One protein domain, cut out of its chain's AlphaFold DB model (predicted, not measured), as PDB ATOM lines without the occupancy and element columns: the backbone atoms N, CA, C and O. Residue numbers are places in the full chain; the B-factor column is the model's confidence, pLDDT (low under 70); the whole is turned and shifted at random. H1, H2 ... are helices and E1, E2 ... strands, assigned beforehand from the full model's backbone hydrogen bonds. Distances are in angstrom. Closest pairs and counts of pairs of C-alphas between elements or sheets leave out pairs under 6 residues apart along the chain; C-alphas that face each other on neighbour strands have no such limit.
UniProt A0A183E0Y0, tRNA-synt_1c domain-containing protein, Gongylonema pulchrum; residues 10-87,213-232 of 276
ATOM      1  N   LEU A  10      88.699  75.058  14.835       64.88
ATOM      2  CA  LEU A  10      88.247  76.428  15.072       64.88
ATOM      3  C   LEU A  10      88.056  77.235  13.777       64.88
ATOM      4  O   LEU A  10      87.146  78.049  13.705       64.88
ATOM      5  N   ALA A  11      88.853  76.982  12.732       66.75
ATOM      6  CA  ALA A  11      88.703  77.651  11.437       66.75
ATOM      7  C   ALA A  11      87.434  77.223  10.675       66.75
ATOM      8  O   ALA A  11      87.010  77.925   9.761       66.75
ATOM      9  N   LYS A  12      86.831  76.083  11.039       75.88
ATOM     10  CA  LYS A  12      85.576  75.578  10.455       75.88
ATOM     11  C   LYS A  12      84.345  75.855  11.327       75.88
ATOM     12  O   LYS A  12      83.234  75.571  10.896       75.88
ATOM     13  N   GLU A  13      84.521  76.372  12.545       89.31
ATOM     14  CA  GLU A  13      83.415  76.641  13.469       89.31
ATOM     15  C   GLU A  13      82.693  77.949  13.096       89.31
ATOM     16  O   GLU A  13      83.307  79.005  12.898       89.31
ATOM     17  N   VAL A  14      81.360  77.907  13.028       92.56
ATOM     18  CA  VAL A  14      80.552  79.124  12.905       92.56
ATOM     19  C   VAL A  14      80.584  79.863  14.241       92.56
ATOM     20  O   VAL A  14      80.179  79.321  15.261       92.56
ATOM     21  N   ARG A  15      81.070  81.105  14.253       95.25
ATOM     22  CA  ARG A  15      81.223  81.931  15.457       95.25
ATOM     23  C   ARG A  15      80.705  83.328  15.158       95.25
ATOM     24  O   ARG A  15      81.243  84.015  14.288       95.25
ATOM     25  N   LEU A  16      79.659  83.732  15.872       94.06
ATOM     26  CA  LEU A  16      78.919  84.972  15.647       94.06
ATOM     27  C   LEU A  16      78.955  85.834  16.902       94.06
ATOM     28  O   LEU A  16      78.513  85.417  17.969       94.06
ATOM     29  N   VAL A  17      79.492  87.047  16.764       95.12
ATOM     30  CA  VAL A  17      79.675  87.979  17.883       95.12
ATOM     31  C   VAL A  17      78.630  89.085  17.814       95.12
ATOM     32  O   VAL A  17      78.725  89.997  16.987       95.12
ATOM     33  N   VAL A  18      77.673  89.058  18.742       93.81
ATOM     34  CA  VAL A  18      76.735  90.162  18.940       93.81
ATOM     35  C   VAL A  18      77.334  91.197  19.890       93.81
ATOM     36  O   VAL A  18      77.844  90.878  20.963       93.81
ATOM     37  N   ARG A  19      77.276  92.471  19.491       92.69
ATOM     38  CA  ARG A  19      77.806  93.596  20.270       92.69
ATOM     39  C   ARG A  19      76.691  94.499  20.757       92.69
ATOM     40  O   ARG A  19      75.973  95.076  19.942       92.69
ATOM     41  N   ILE A  20      76.592  94.669  22.072       92.50
ATOM     42  CA  ILE A  20      75.584  95.526  22.708       92.50
ATOM     43  C   ILE A  20      76.287  96.645  23.474       92.50
ATOM     44  O   ILE A  20      77.135  96.386  24.323       92.50
ATOM     45  N   SER A  21      75.960  97.897  23.148       90.06
ATOM     46  CA  SER A  21      76.634  99.093  23.677       90.06
ATOM     47  C   SER A  21      75.790  99.924  24.645       90.06
ATOM     48  O   SER A  21      76.306 100.868  25.236       90.06
ATOM     49  N   GLY A  22      74.508  99.607  24.833       87.50
ATOM     50  CA  GLY A  22      73.596 100.393  25.662       87.50
ATOM     51  C   GLY A  22      72.720  99.524  26.549       87.50
ATOM     52  O   GLY A  22      72.378  98.407  26.181       87.50
ATOM     53  N   ASP A  23      72.354 100.063  27.712       84.44
ATOM     54  CA  ASP A  23      71.479  99.402  28.691       84.44
ATOM     55  C   ASP A  23      70.060  99.169  28.153       84.44
ATOM     56  O   ASP A  23      69.324  98.349  28.699       84.44
ATOM     57  N   ASN A  24      69.662  99.929  27.134       85.94
ATOM     58  CA  ASN A  24      68.408  99.763  26.419       85.94
ATOM     59  C   ASN A  24      68.750  99.291  25.006       85.94
ATOM     60  O   ASN A  24      69.305 100.046  24.205       85.94
ATOM     61  N   VAL A  25      68.456  98.024  24.726       85.44
ATOM     62  CA  VAL A  25      68.686  97.427  23.411       85.44
ATOM     63  C   VAL A  25      67.568  97.883  22.483       85.44
ATOM     64  O   VAL A  25      66.392  97.691  22.777       85.44
ATOM     65  N   SER A  26      67.928  98.520  21.370       84.94
ATOM     66  CA  SER A  26      66.951  98.894  20.348       84.94
ATOM     67  C   SER A  26      66.408  97.653  19.640       84.94
ATOM     68  O   SER A  26      67.088  96.628  19.573       84.94
ATOM     69  N   LEU A  27      65.233  97.762  19.017       83.62
ATOM     70  CA  LEU A  27      64.658  96.666  18.231       83.62
ATOM     71  C   LEU A  27      65.622  96.177  17.135       83.62
ATOM     72  O   LEU A  27      65.782  94.979  16.928       83.62
ATOM     73  N   ARG A  28      66.362  97.100  16.501       81.31
ATOM     74  CA  ARG A  28      67.420  96.766  15.527       81.31
ATOM     75  C   ARG A  28      68.559  95.951  16.152       81.31
ATOM     76  O   ARG A  28      69.120  95.079  15.492       81.31
ATOM     77  N   GLY A  29      68.922  96.254  17.398       85.12
ATOM     78  CA  GLY A  29      69.925  95.509  18.156       85.12
ATOM     79  C   GLY A  29      69.443  94.107  18.525       85.12
ATOM     80  O   GLY A  29      70.174  93.144  18.311       85.12
ATOM     81  N   LEU A  30      68.201  93.988  19.003       88.38
ATOM     82  CA  LEU A  30      67.599  92.703  19.360       88.38
ATOM     83  C   LEU A  30      67.413  91.806  18.130       88.38
ATOM     84  O   LEU A  30      67.788  90.641  18.166       88.38
ATOM     85  N   ARG A  31      66.946  92.367  17.010       86.56
ATOM     86  CA  ARG A  31      66.849  91.662  15.725       86.56
ATOM     87  C   ARG A  31      68.194  91.085  15.290       86.56
ATOM     88  O   ARG A  31      68.284  89.927  14.909       86.56
ATOM     89  N   ARG A  32      69.267  91.872  15.405       87.06
ATOM     90  CA  ARG A  32      70.623  91.396  15.103       87.06
ATOM     91  C   ARG A  32      71.042  90.254  16.029       87.06
ATOM     92  O   ARG A  32      71.623  89.288  15.548       87.06
ATOM     93  N   ALA A  33      70.754  90.361  17.328       91.06
ATOM     94  CA  ALA A  33      71.027  89.296  18.291       91.06
ATOM     95  C   ALA A  33      70.298  88.002  17.906       91.06
ATOM     96  O   ALA A  33      70.941  86.963  17.798       91.06
ATOM     97  N   LEU A  34      69.003  88.099  17.590       90.88
ATOM     98  CA  LEU A  34      68.191  86.980  17.118       90.88
ATOM     99  C   LEU A  34      68.788  86.336  15.858       90.88
ATOM    100  O   LEU A  34      68.925  85.122  15.808       90.88
ATOM    101  N   TYR A  35      69.213  87.125  14.867       86.56
ATOM    102  CA  TYR A  35      69.780  86.580  13.625       86.56
ATOM    103  C   TYR A  35      71.107  85.860  13.853       86.56
ATOM    104  O   TYR A  35      71.326  84.774  13.325       86.56
ATOM    105  N   ASN A  36      71.980  86.444  14.675       91.06
ATOM    106  CA  ASN A  36      73.244  85.808  15.040       91.06
ATOM    107  C   ASN A  36      72.986  84.503  15.811       91.06
ATOM    108  O   ASN A  36      73.658  83.507  15.562       91.06
ATOM    109  N   PHE A  37      71.995  84.487  16.703       92.56
ATOM    110  CA  PHE A  37      71.609  83.294  17.449       92.56
ATOM    111  C   PHE A  37      71.055  82.196  16.534       92.56
ATOM    112  O   PHE A  37      71.567  81.081  16.548       92.56
ATOM    113  N   LEU A  38      70.062  82.506  15.694       90.00
ATOM    114  CA  LEU A  38      69.443  81.529  14.793       90.00
ATOM    115  C   LEU A  38      70.458  80.942  13.811       90.00
ATOM    116  O   LEU A  38      70.502  79.726  13.637       90.00
ATOM    117  N   PHE A  39      71.320  81.777  13.223       87.50
ATOM    118  CA  PHE A  39      72.359  81.297  12.315       87.50
ATOM    119  C   PHE A  39      73.376  80.409  13.041       87.50
ATOM    120  O   PHE A  39      73.773  79.374  12.504       87.50
ATOM    121  N   ALA A  40      73.777  80.773  14.265       91.25
ATOM    122  CA  ALA A  40      74.647  79.929  15.077       91.25
ATOM    123  C   ALA A  40      73.980  78.575  15.361       91.25
ATOM    124  O   ALA A  40      74.589  77.541  15.104       91.25
ATOM    125  N   ARG A  41      72.723  78.553  15.820       92.06
ATOM    126  CA  ARG A  41      72.010  77.306  16.143       92.06
ATOM    127  C   ARG A  41      71.777  76.424  14.914       92.06
ATOM    128  O   ARG A  41      72.016  75.227  15.001       92.06
ATOM    129  N   ALA A  42      71.412  77.004  13.771       88.00
ATOM    130  CA  ALA A  42      71.209  76.265  12.521       88.00
ATOM    131  C   ALA A  42      72.491  75.602  11.981       88.00
ATOM    132  O   ALA A  42      72.411  74.605  11.270       88.00
ATOM    133  N   ASN A  43      73.667  76.140  12.320       87.19
ATOM    134  CA  ASN A  43      74.965  75.658  11.834       87.19
ATOM    135  C   ASN A  43      75.839  75.038  12.939       87.19
ATOM    136  O   ASN A  43      77.056  74.943  12.776       87.19
ATOM    137  N   ASN A  44      75.253  74.657  14.078       91.25
ATOM    138  CA  ASN A  44      75.965  74.121  15.249       91.25
ATOM    139  C   ASN A  44      77.165  74.993  15.689       91.25
ATOM    140  O   ASN A  44      78.209  74.490  16.107       91.25
ATOM    141  N   GLY A  45      77.016  76.309  15.552       93.81
ATOM    142  CA  GLY A  45      78.010  77.323  15.867       93.81
ATOM    143  C   GLY A  45      77.912  77.874  17.289       93.81
ATOM    144  O   GLY A  45      77.228  77.328  18.155       93.81
ATOM    145  N   LYS A  46      78.612  78.989  17.512       96.38
ATOM    146  CA  LYS A  46      78.688  79.722  18.778       96.38
ATOM    147  C   LYS A  46      78.066  81.106  18.658       96.38
ATOM    148  O   LYS A  46      78.486  81.909  17.820       96.38
ATOM    149  N   PHE A  47      77.114  81.391  19.538       96.88
ATOM    150  CA  PHE A  47      76.545  82.710  19.763       96.88
ATOM    151  C   PHE A  47      77.274  83.396  20.925       96.88
ATOM    152  O   PHE A  47      77.233  82.939  22.067       96.88
ATOM    153  N   ILE A  48      77.978  84.487  20.620       97.81
ATOM    154  CA  ILE A  48      78.924  85.141  21.528       97.81
ATOM    155  C   ILE A  48      78.424  86.548  21.853       97.81
ATOM    156  O   ILE A  48      78.324  87.390  20.957       97.81
ATOM    157  N   LEU A  49      78.179  86.844  23.129       97.25
ATOM    158  CA  LEU A  49      77.870  88.201  23.580       97.25
ATOM    159  C   LEU A  49      79.150  88.963  23.897       97.25
ATOM    160  O   LEU A  49      79.962  88.550  24.721       97.25
ATOM    161  N   GLN A  50      79.281  90.154  23.322       96.75
ATOM    162  CA  GLN A  50      80.303  91.111  23.705       96.75
ATOM    163  C   GLN A  50      79.673  92.450  24.093       96.75
ATOM    164  O   GLN A  50      78.869  93.036  23.365       96.75
ATOM    165  N   LEU A  51      80.082  92.989  25.239       95.94
ATOM    166  CA  LEU A  51      79.648  94.311  25.670       95.94
ATOM    167  C   LEU A  51      80.550  95.368  25.026       95.94
ATOM    168  O   LEU A  51      81.760  95.416  25.271       95.94
ATOM    169  N   ALA A  52      79.956  96.235  24.219       92.00
ATOM    170  CA  ALA A  52      80.629  97.337  23.551       92.00
ATOM    171  C   ALA A  52      80.506  98.637  24.355       92.00
ATOM    172  O   ALA A  52      79.729  98.745  25.303       92.00
ATOM    173  N   LEU A  53      81.288  99.638  23.967       89.00
ATOM    174  CA  LEU A  53      81.202 100.977  24.539       89.00
ATOM    175  C   LEU A  53      80.217 101.822  23.735       89.00
ATOM    176  O   LEU A  53      80.234 101.802  22.503       89.00
ATOM    177  N   ASN A  54      79.378 102.592  24.420       84.88
ATOM    178  CA  ASN A  54      78.602 103.643  23.774       84.88
ATOM    179  C   ASN A  54      79.481 104.850  23.414       84.88
ATOM    180  O   ASN A  54      80.676 104.911  23.717       84.88
ATOM    181  N   ARG A  55      78.860 105.853  22.784       74.62
ATOM    182  CA  ARG A  55      79.518 107.110  22.396       74.62
ATOM    183  C   ARG A  55      80.210 107.833  23.562       74.62
ATOM    184  O   ARG A  55      81.240 108.455  23.342       74.62
ATOM    185  N   HIS A  56      79.705 107.674  24.788       76.56
ATOM    186  CA  HIS A  56      80.256 108.276  26.008       76.56
ATOM    187  C   HIS A  56      81.332 107.405  26.679       76.56
ATOM    188  O   HIS A  56      81.728 107.678  27.809       76.56
ATOM    189  N   GLY A  57      81.774 106.319  26.034       77.94
ATOM    190  CA  GLY A  57      82.774 105.410  26.597       77.94
ATOM    191  C   GLY A  57      82.256 104.554  27.755       77.94
ATOM    192  O   GLY A  57      83.057 103.956  28.467       77.94
ATOM    193  N   ARG A  58      80.933 104.472  27.954       85.06
ATOM    194  CA  ARG A  58      80.317 103.633  28.989       85.06
ATOM    195  C   ARG A  58      79.856 102.305  28.401       85.06
ATOM    196  O   ARG A  58      79.410 102.244  27.257       85.06
ATOM    197  N   GLN A  59      79.949 101.258  29.207       89.31
ATOM    198  CA  GLN A  59      79.508  99.912  28.862       89.31
ATOM    199  C   GLN A  59      78.155  99.610  29.525       89.31
ATOM    200  O   GLN A  59      77.928 100.089  30.638       89.31
ATOM    201  N   PRO A  60      77.265  98.826  28.891       92.56
ATOM    202  CA  PRO A  60      76.043  98.386  29.547       92.56
ATOM    203  C   PRO A  60      76.315  97.401  30.684       92.56
ATOM    204  O   PRO A  60      77.347  96.725  30.734       92.56
ATOM    205  N   ARG A  61      75.343  97.281  31.588       94.19
ATOM    206  CA  ARG A  61      75.371  96.305  32.681       94.19
ATOM    207  C   ARG A  61      75.148  94.898  32.129       94.19
ATOM    208  O   ARG A  61      74.049  94.601  31.668       94.19
ATOM    209  N   ALA A  62      76.156  94.029  32.253       94.62
ATOM    210  CA  ALA A  62      76.122  92.640  31.776       94.62
ATOM    211  C   ALA A  62      74.819  91.919  32.155       94.62
ATOM    212  O   ALA A  62      74.052  91.554  31.273       94.62
ATOM    213  N   LYS A  63      74.502  91.872  33.457       94.94
ATOM    214  CA  LYS A  63      73.293  91.223  33.985       94.94
ATOM    215  C   LYS A  63      71.991  91.724  33.355       94.94
ATOM    216  O   LYS A  63      71.065  90.945  33.187       94.94
ATOM    217  N   LYS A  64      71.899  93.018  33.019       95.19
ATOM    218  CA  LYS A  64      70.691  93.586  32.397       95.19
ATOM    219  C   LYS A  64      70.531  93.093  30.959       95.19
ATOM    220  O   LYS A  64      69.419  92.808  30.535       95.19
ATOM    221  N   ILE A  65      71.636  93.025  30.220       95.81
ATOM    222  CA  ILE A  65      71.641  92.549  28.836       95.81
ATOM    223  C   ILE A  65      71.397  91.045  28.781       95.81
ATOM    224  O   ILE A  65      70.575  90.605  27.991       95.81
ATOM    225  N   GLU A  66      72.055  90.277  29.643       95.25
ATOM    226  CA  GLU A  66      71.886  88.824  29.724       95.25
ATOM    227  C   GLU A  66      70.446  88.466  30.107       95.25
ATOM    228  O   GLU A  66      69.792  87.766  29.347       95.25
ATOM    229  N   ALA A  67      69.875  89.083  31.150       94.19
ATOM    230  CA  ALA A  67      68.471  88.861  31.514       94.19
ATOM    231  C   ALA A  67      67.480  89.231  30.392       94.19
ATOM    232  O   ALA A  67      66.417  88.624  30.268       94.19
ATOM    233  N   LEU A  68      67.806  90.241  29.575       93.81
ATOM    234  CA  LEU A  68      67.006  90.571  28.398       93.81
ATOM    235  C   LEU A  68      67.085  89.451  27.356       93.81
ATOM    236  O   LEU A  68      66.046  89.037  26.859       93.81
ATOM    237  N   LEU A  69      68.288  88.981  27.021       93.38
ATOM    238  CA  LEU A  69      68.486  87.901  26.051       93.38
ATOM    239  C   LEU A  69      67.830  86.595  26.523       93.38
ATOM    240  O   LEU A  69      67.118  85.973  25.737       93.38
ATOM    241  N   ASP A  70      67.964  86.256  27.805       92.88
ATOM    242  CA  ASP A  70      67.346  85.079  28.426       92.88
ATOM    243  C   ASP A  70      65.816  85.126  28.325       92.88
ATOM    244  O   ASP A  70      65.180  84.131  27.983       92.88
ATOM    245  N   ARG A  71      65.199  86.303  28.521       92.38
ATOM    246  CA  ARG A  71      63.745  86.488  28.347       92.38
ATOM    247  C   ARG A  71      63.270  86.174  26.922       92.38
ATOM    248  O   ARG A  71      62.117  85.795  26.744       92.38
ATOM    249  N   PHE A  72      64.135  86.342  25.923       90.25
ATOM    250  CA  PHE A  72      63.865  85.990  24.526       90.25
ATOM    251  C   PHE A  72      64.397  84.596  24.140       90.25
ATOM    252  O   PHE A  72      64.342  84.241  22.966       90.25
ATOM    253  N   GLY A  73      64.916  83.814  25.094       92.25
ATOM    254  CA  GLY A  73      65.482  82.484  24.845       92.25
ATOM    255  C   GLY A  73      66.800  82.498  24.061       92.25
ATOM    256  O   GLY A  73      67.147  81.507  23.423       92.25
ATOM    257  N   LEU A  74      67.525  83.621  24.057       93.19
ATOM    258  CA  LEU A  74      68.767  83.798  23.300       93.19
ATOM    259  C   LEU A  74      69.987  83.436  24.152       93.19
ATOM    260  O   LEU A  74      70.776  84.299  24.539       93.19
ATOM    261  N   GLU A  75      70.141  82.146  24.431       93.69
ATOM    262  CA  GLU A  75      71.234  81.625  25.255       93.69
ATOM    263  C   GLU A  75      72.599  81.798  24.571       93.69
ATOM    264  O   GLU A  75      72.842  81.279  23.475       93.69
ATOM    265  N   GLN A  76      73.499  82.520  25.238       96.06
ATOM    266  CA  GLN A  76      74.879  82.748  24.806       96.06
ATOM    267  C   GLN A  76      75.794  81.568  25.162       96.06
ATOM    268  O   GLN A  76      75.786  81.088  26.292       96.06
ATOM    269  N   ASP A  77      76.631  81.137  24.218       97.81
ATOM    270  CA  ASP A  77      77.639  80.094  24.456       97.81
ATOM    271  C   ASP A  77      78.932  80.678  25.056       97.81
ATOM    272  O   ASP A  77      79.667  79.992  25.763       97.81
ATOM    273  N   GLU A  78      79.217  81.951  24.768       98.00
ATOM    274  CA  GLU A  78      80.332  82.707  25.336       98.00
ATOM    275  C   GLU A  78      79.873  84.130  25.670       98.00
ATOM    276  O   GLU A  78      79.108  84.744  24.921       98.00
ATOM    277  N   GLY A  79      80.360  84.690  26.776       97.00
ATOM    278  CA  GLY A  79      79.932  86.023  27.186       97.00
ATOM    279  C   GLY A  79      80.589  86.561  28.455       97.00
ATOM    280  O   GLY A  79      81.479  85.936  29.029       97.00
ATOM    281  N   PRO A  80      80.176  87.754  28.915       95.75
ATOM    282  CA  PRO A  80      80.763  88.421  30.074       95.75
ATOM    283  C   PRO A  80      80.634  87.628  31.377       95.75
ATOM    284  O   PRO A  80      81.600  87.602  32.139       95.75
ATOM    285  N   THR A  81      79.470  87.015  31.627       94.81
ATOM    286  CA  THR A  81      79.218  86.214  32.837       94.81
ATOM    287  C   THR A  81      79.532  84.737  32.620       94.81
ATOM    288  O   THR A  81      80.204  84.138  33.452       94.81
ATOM    289  N   VAL A  82      79.106  84.160  31.488       95.12
ATOM    290  CA  VAL A  82      79.349  82.741  31.144       95.12
ATOM    291  C   VAL A  82      80.841  82.456  30.913       95.12
ATOM    292  O   VAL A  82      81.317  81.349  31.147       95.12
ATOM    293  N   GLY A  83      81.608  83.470  30.508       96.06
ATOM    294  CA  GLY A  83      83.020  83.327  30.185       96.06
ATOM    295  C   GLY A  83      83.223  82.682  28.819       96.06
ATOM    296  O   GLY A  83      82.397  82.814  27.918       96.06
ATOM    297  N   GLY A  84      84.378  82.047  28.653       95.44
ATOM    298  CA  GLY A  84      84.779  81.404  27.409       95.44
ATOM    299  C   GLY A  84      86.273  81.579  27.119       95.44
ATOM    300  O   GLY A  84      86.961  82.356  27.790       95.44
ATOM    301  N   PRO A  85      86.796  80.856  26.119       94.81
ATOM    302  CA  PRO A  85      88.233  80.762  25.861       94.81
ATOM    303  C   PRO A  85      88.874  82.071  25.375       94.81
ATOM    304  O   PRO A  85      90.093  82.216  25.447       94.81
ATOM    305  N   PHE A  86      88.077  83.035  24.900       94.81
ATOM    306  CA  PHE A  86      88.565  84.304  24.345       94.81
ATOM    307  C   PHE A  86      88.238  85.520  25.217       94.81
ATOM    308  O   PHE A  86      88.304  86.669  24.753       94.81
ATOM    309  N   ALA A  87      87.917  85.275  26.492       93.75
ATOM    310  CA  ALA A  87      87.735  86.319  27.486       93.75
ATOM    311  C   ALA A  87      88.917  87.321  27.476       93.75
ATOM    312  O   ALA A  87      90.064  86.941  27.227       93.75
ATOM    313  N   ALA A 213      85.656  85.290  15.138       92.19
ATOM    314  CA  ALA A 213      84.373  85.419  14.457       92.19
ATOM    315  C   ALA A 213      84.522  85.015  12.984       92.19
ATOM    316  O   ALA A 213      85.422  85.507  12.301       92.19
ATOM    317  N   SER A 214      83.638  84.146  12.497       91.06
ATOM    318  CA  SER A 214      83.681  83.660  11.113       91.06
ATOM    319  C   SER A 214      82.659  84.334  10.204       91.06
ATOM    320  O   SER A 214      82.882  84.416   9.002       91.06
ATOM    321  N   HIS A 215      81.566  84.849  10.771       88.69
ATOM    322  CA  HIS A 215      80.491  85.495  10.023       88.69
ATOM    323  C   HIS A 215      80.149  86.849  10.646       88.69
ATOM    324  O   HIS A 215      80.206  87.028  11.866       88.69
ATOM    325  N   TYR A 216      79.773  87.805   9.800       86.38
ATOM    326  CA  TYR A 216      79.287  89.112  10.221       86.38
ATOM    327  C   TYR A 216      77.908  89.350   9.617       86.38
ATOM    328  O   TYR A 216      77.767  89.419   8.402       86.38
ATOM    329  N   VAL A 217      76.900  89.486  10.475       80.19
ATOM    330  CA  VAL A 217      75.527  89.773  10.053       80.19
ATOM    331  C   VAL A 217      75.298  91.278  10.150       80.19
ATOM    332  O   VAL A 217      75.291  91.850  11.251       80.19
ATOM    333  N   ALA A 218      75.144  91.925   8.994       68.38
ATOM    334  CA  ALA A 218      74.727  93.317   8.911       68.38
ATOM    335  C   ALA A 218      73.275  93.469   9.399       68.38
ATOM    336  O   ALA A 218      72.543  92.501   9.575       68.38
ATOM    337  N   SER A 219      72.876  94.689   9.756       57.47
ATOM    338  CA  SER A 219      71.543  94.941  10.317       57.47
ATOM    339  C   SER A 219      70.601  95.607   9.328       57.47
ATOM    340  O   SER A 219      69.847  96.496   9.740       57.47
ATOM    341  N   THR A 220      70.639  95.229   8.056       57.62
ATOM    342  CA  THR A 220      69.633  95.656   7.084       57.62
ATOM    343  C   THR A 220      68.402  94.749   7.199       57.62
ATOM    344  O   THR A 220      68.466  93.619   7.675       57.62
ATOM    345  N   SER A 221      67.211  95.317   6.992       49.22
ATOM    346  CA  SER A 221      65.925  94.618   7.191       49.22
ATOM    347  C   SER A 221      65.703  93.490   6.195       49.22
ATOM    348  O   SER A 221      65.059  92.510   6.548       49.22
ATOM    349  N   ARG A 222      66.252  93.632   4.987       50.94
ATOM    350  CA  ARG A 222      66.026  92.733   3.851       50.94
ATOM    351  C   ARG A 222      66.768  91.398   3.974       50.94
ATOM    352  O   ARG A 222      66.382  90.423   3.344       50.94
ATOM    353  N   ASP A 223      67.770  91.336   4.846       52.78
ATOM    354  CA  ASP A 223      68.747  90.249   4.883       52.78
ATOM    355  C   ASP A 223      68.151  88.893   5.314       52.78
ATOM    356  O   ASP A 223      68.664  87.840   4.954       52.78
ATOM    357  N   PHE A 224      67.065  88.882   6.097       48.88
ATOM    358  CA  PHE A 224      66.522  87.639   6.669       48.88
ATOM    359  C   PHE A 224      65.701  86.818   5.676       48.88
ATOM    360  O   PHE A 224      65.771  85.592   5.689       48.88
ATOM    361  N   LEU A 225      64.961  87.487   4.793       49.94
ATOM    362  CA  LEU A 225      64.111  86.829   3.800       49.94
ATOM    363  C   LEU A 225      64.919  86.073   2.740       49.94
ATOM    364  O   LEU A 225      64.380  85.212   2.055       49.94
ATOM    365  N   GLN A 226      66.206  86.393   2.616       51.84
ATOM    366  CA  GLN A 226      67.102  85.839   1.605       51.84
ATOM    367  C   GLN A 226      68.068  84.789   2.179       51.84
ATOM    368  O   GLN A 226      68.685  84.038   1.426       51.84
ATOM    369  N   LEU A 227      68.206  84.695   3.509       50.62
ATOM    370  CA  LEU A 227      69.015  83.658   4.151       50.62
ATOM    371  C   LEU A 227      68.209  82.355   4.239       50.62
ATOM    372  O   LEU A 227      67.134  82.394   4.837       50.62
ATOM    373  N   PRO A 228      68.718  81.199   3.758       52.28
ATOM    374  CA  PRO A 228      68.037  79.895   3.786       52.28
ATOM    375  C   PRO A 228      67.985  79.285   5.201       52.28
ATOM    376  O   PRO A 228      68.376  78.146   5.438       52.28
ATOM    377  N   LEU A 229      67.545  80.073   6.182       47.22
ATOM    378  CA  LEU A 229      67.265  79.656   7.555       47.22
ATOM    379  C   LEU A 229      65.833  79.114   7.692       47.22
ATOM    380  O   LEU A 229      65.530  78.405   8.647       47.22
ATOM    381  N   MET A 230      64.959  79.443   6.737       46.03
ATOM    382  CA  MET A 230      63.587  78.953   6.633       46.03
ATOM    383  C   MET A 230      63.425  78.072   5.392       46.03
ATOM    384  O   MET A 230      64.175  78.203   4.428       46.03
ATOM    385  N   LYS A 231      62.440  77.165   5.419       53.38
ATOM    386  CA  LYS A 231      62.047  76.407   4.220       53.38
ATOM    387  C   LYS A 231      61.630  77.392   3.109       53.38
ATOM    388  O   LYS A 231      60.984  78.380   3.462       53.38
ATOM    389  N   PRO A 232      61.919  77.109   1.825       57.25
ATOM    390  CA  PRO A 232      61.660  78.031   0.711       57.25
ATOM    391  C   PRO A 232      60.222  78.563   0.693       57.25
ATOM    392  O   PRO A 232      60.002  79.766   0.662       57.25
TER     393      PRO A 232
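AT A GLANCE: This is residues 10 to 87 and 213 to 232 of the 276 residues of the protein "tRNA-synt_1c domain-containing protein" of Gongylonema pulchrum (UniProt A0A183E0Y0). Two short parallel strands, E1 and E2, lie side by side at the core, and the long helix H1, which joins them, packs along one face of the pair. H2 sits near the end of E2 without touching H1, and the short H3, beyond the cut, lies out past H1. The 98 printed residues run E1, H1, E2, H2, H3; the class is mixed, with 42 residues in named elements. The whole is compact, with a radius of gyration of the C-alphas of 13.4 A, and spans 41 by 30 by 24 A.

HOW THE PARTS SIT: Look first at E1, residues 15 to 20, and E2, residues 46 to 51, parallel neighbours at 25 degrees; N 18 and O 48 are 2.8 A apart, and N 48 and O 16 are 2.9 A apart, both within hydrogen-bond range. With H1, residues 27 to 42, they form a strand-helix-strand unit, two parallel neighbour strands with a helix between them in the chain, and its crossover is right-handed. The closest C-alphas of E1 and H1 are those of Leu 16 and Asn 36, 5.8 A apart; those of H1 and E2 are Phe 37 and Phe 47, 5.5 A apart. H2, residues 62 to 71, comes closest to E2 at the C-alphas of Ala 62 and Leu 51, 7.2 A apart. H1 and H2 are only just apart, 8.3 A at the closest. H3, residues 223 to 226, is close to H1 but not clearly touching, with the C-alphas of Phe 224 and Tyr 35 closest at 7.8 A. Every O i to N i+4 pair is within hydrogen-bond range in H1 and H2; H3 is too short for one.

IN THESE COORDINATES: Find C-alpha 15 at (81.223, 81.931, 15.457), where E1 begins its 16.4 A; E2 covers 16.2 A. H1 runs 22.2 A from C-alpha 27 at (64.658, 96.666, 18.231), H2 14.2 A, and H3 5.7 A to C-alpha 226 at (67.102, 85.839, 1.605).

THE WHOLE: The C-alphas of His 56 and Pro 232, the two farthest apart, are 43.6 A apart. Residues 88 to 212 are not printed, and C-alphas 87 and 213 stand 13.5 A apart across the cut. Of the links printed whole, H1 to E2 is tight and E1 to H1 and E2 to H2 are short. Confidence is low, under 70, at residues 10 to 11 and 218 to 232.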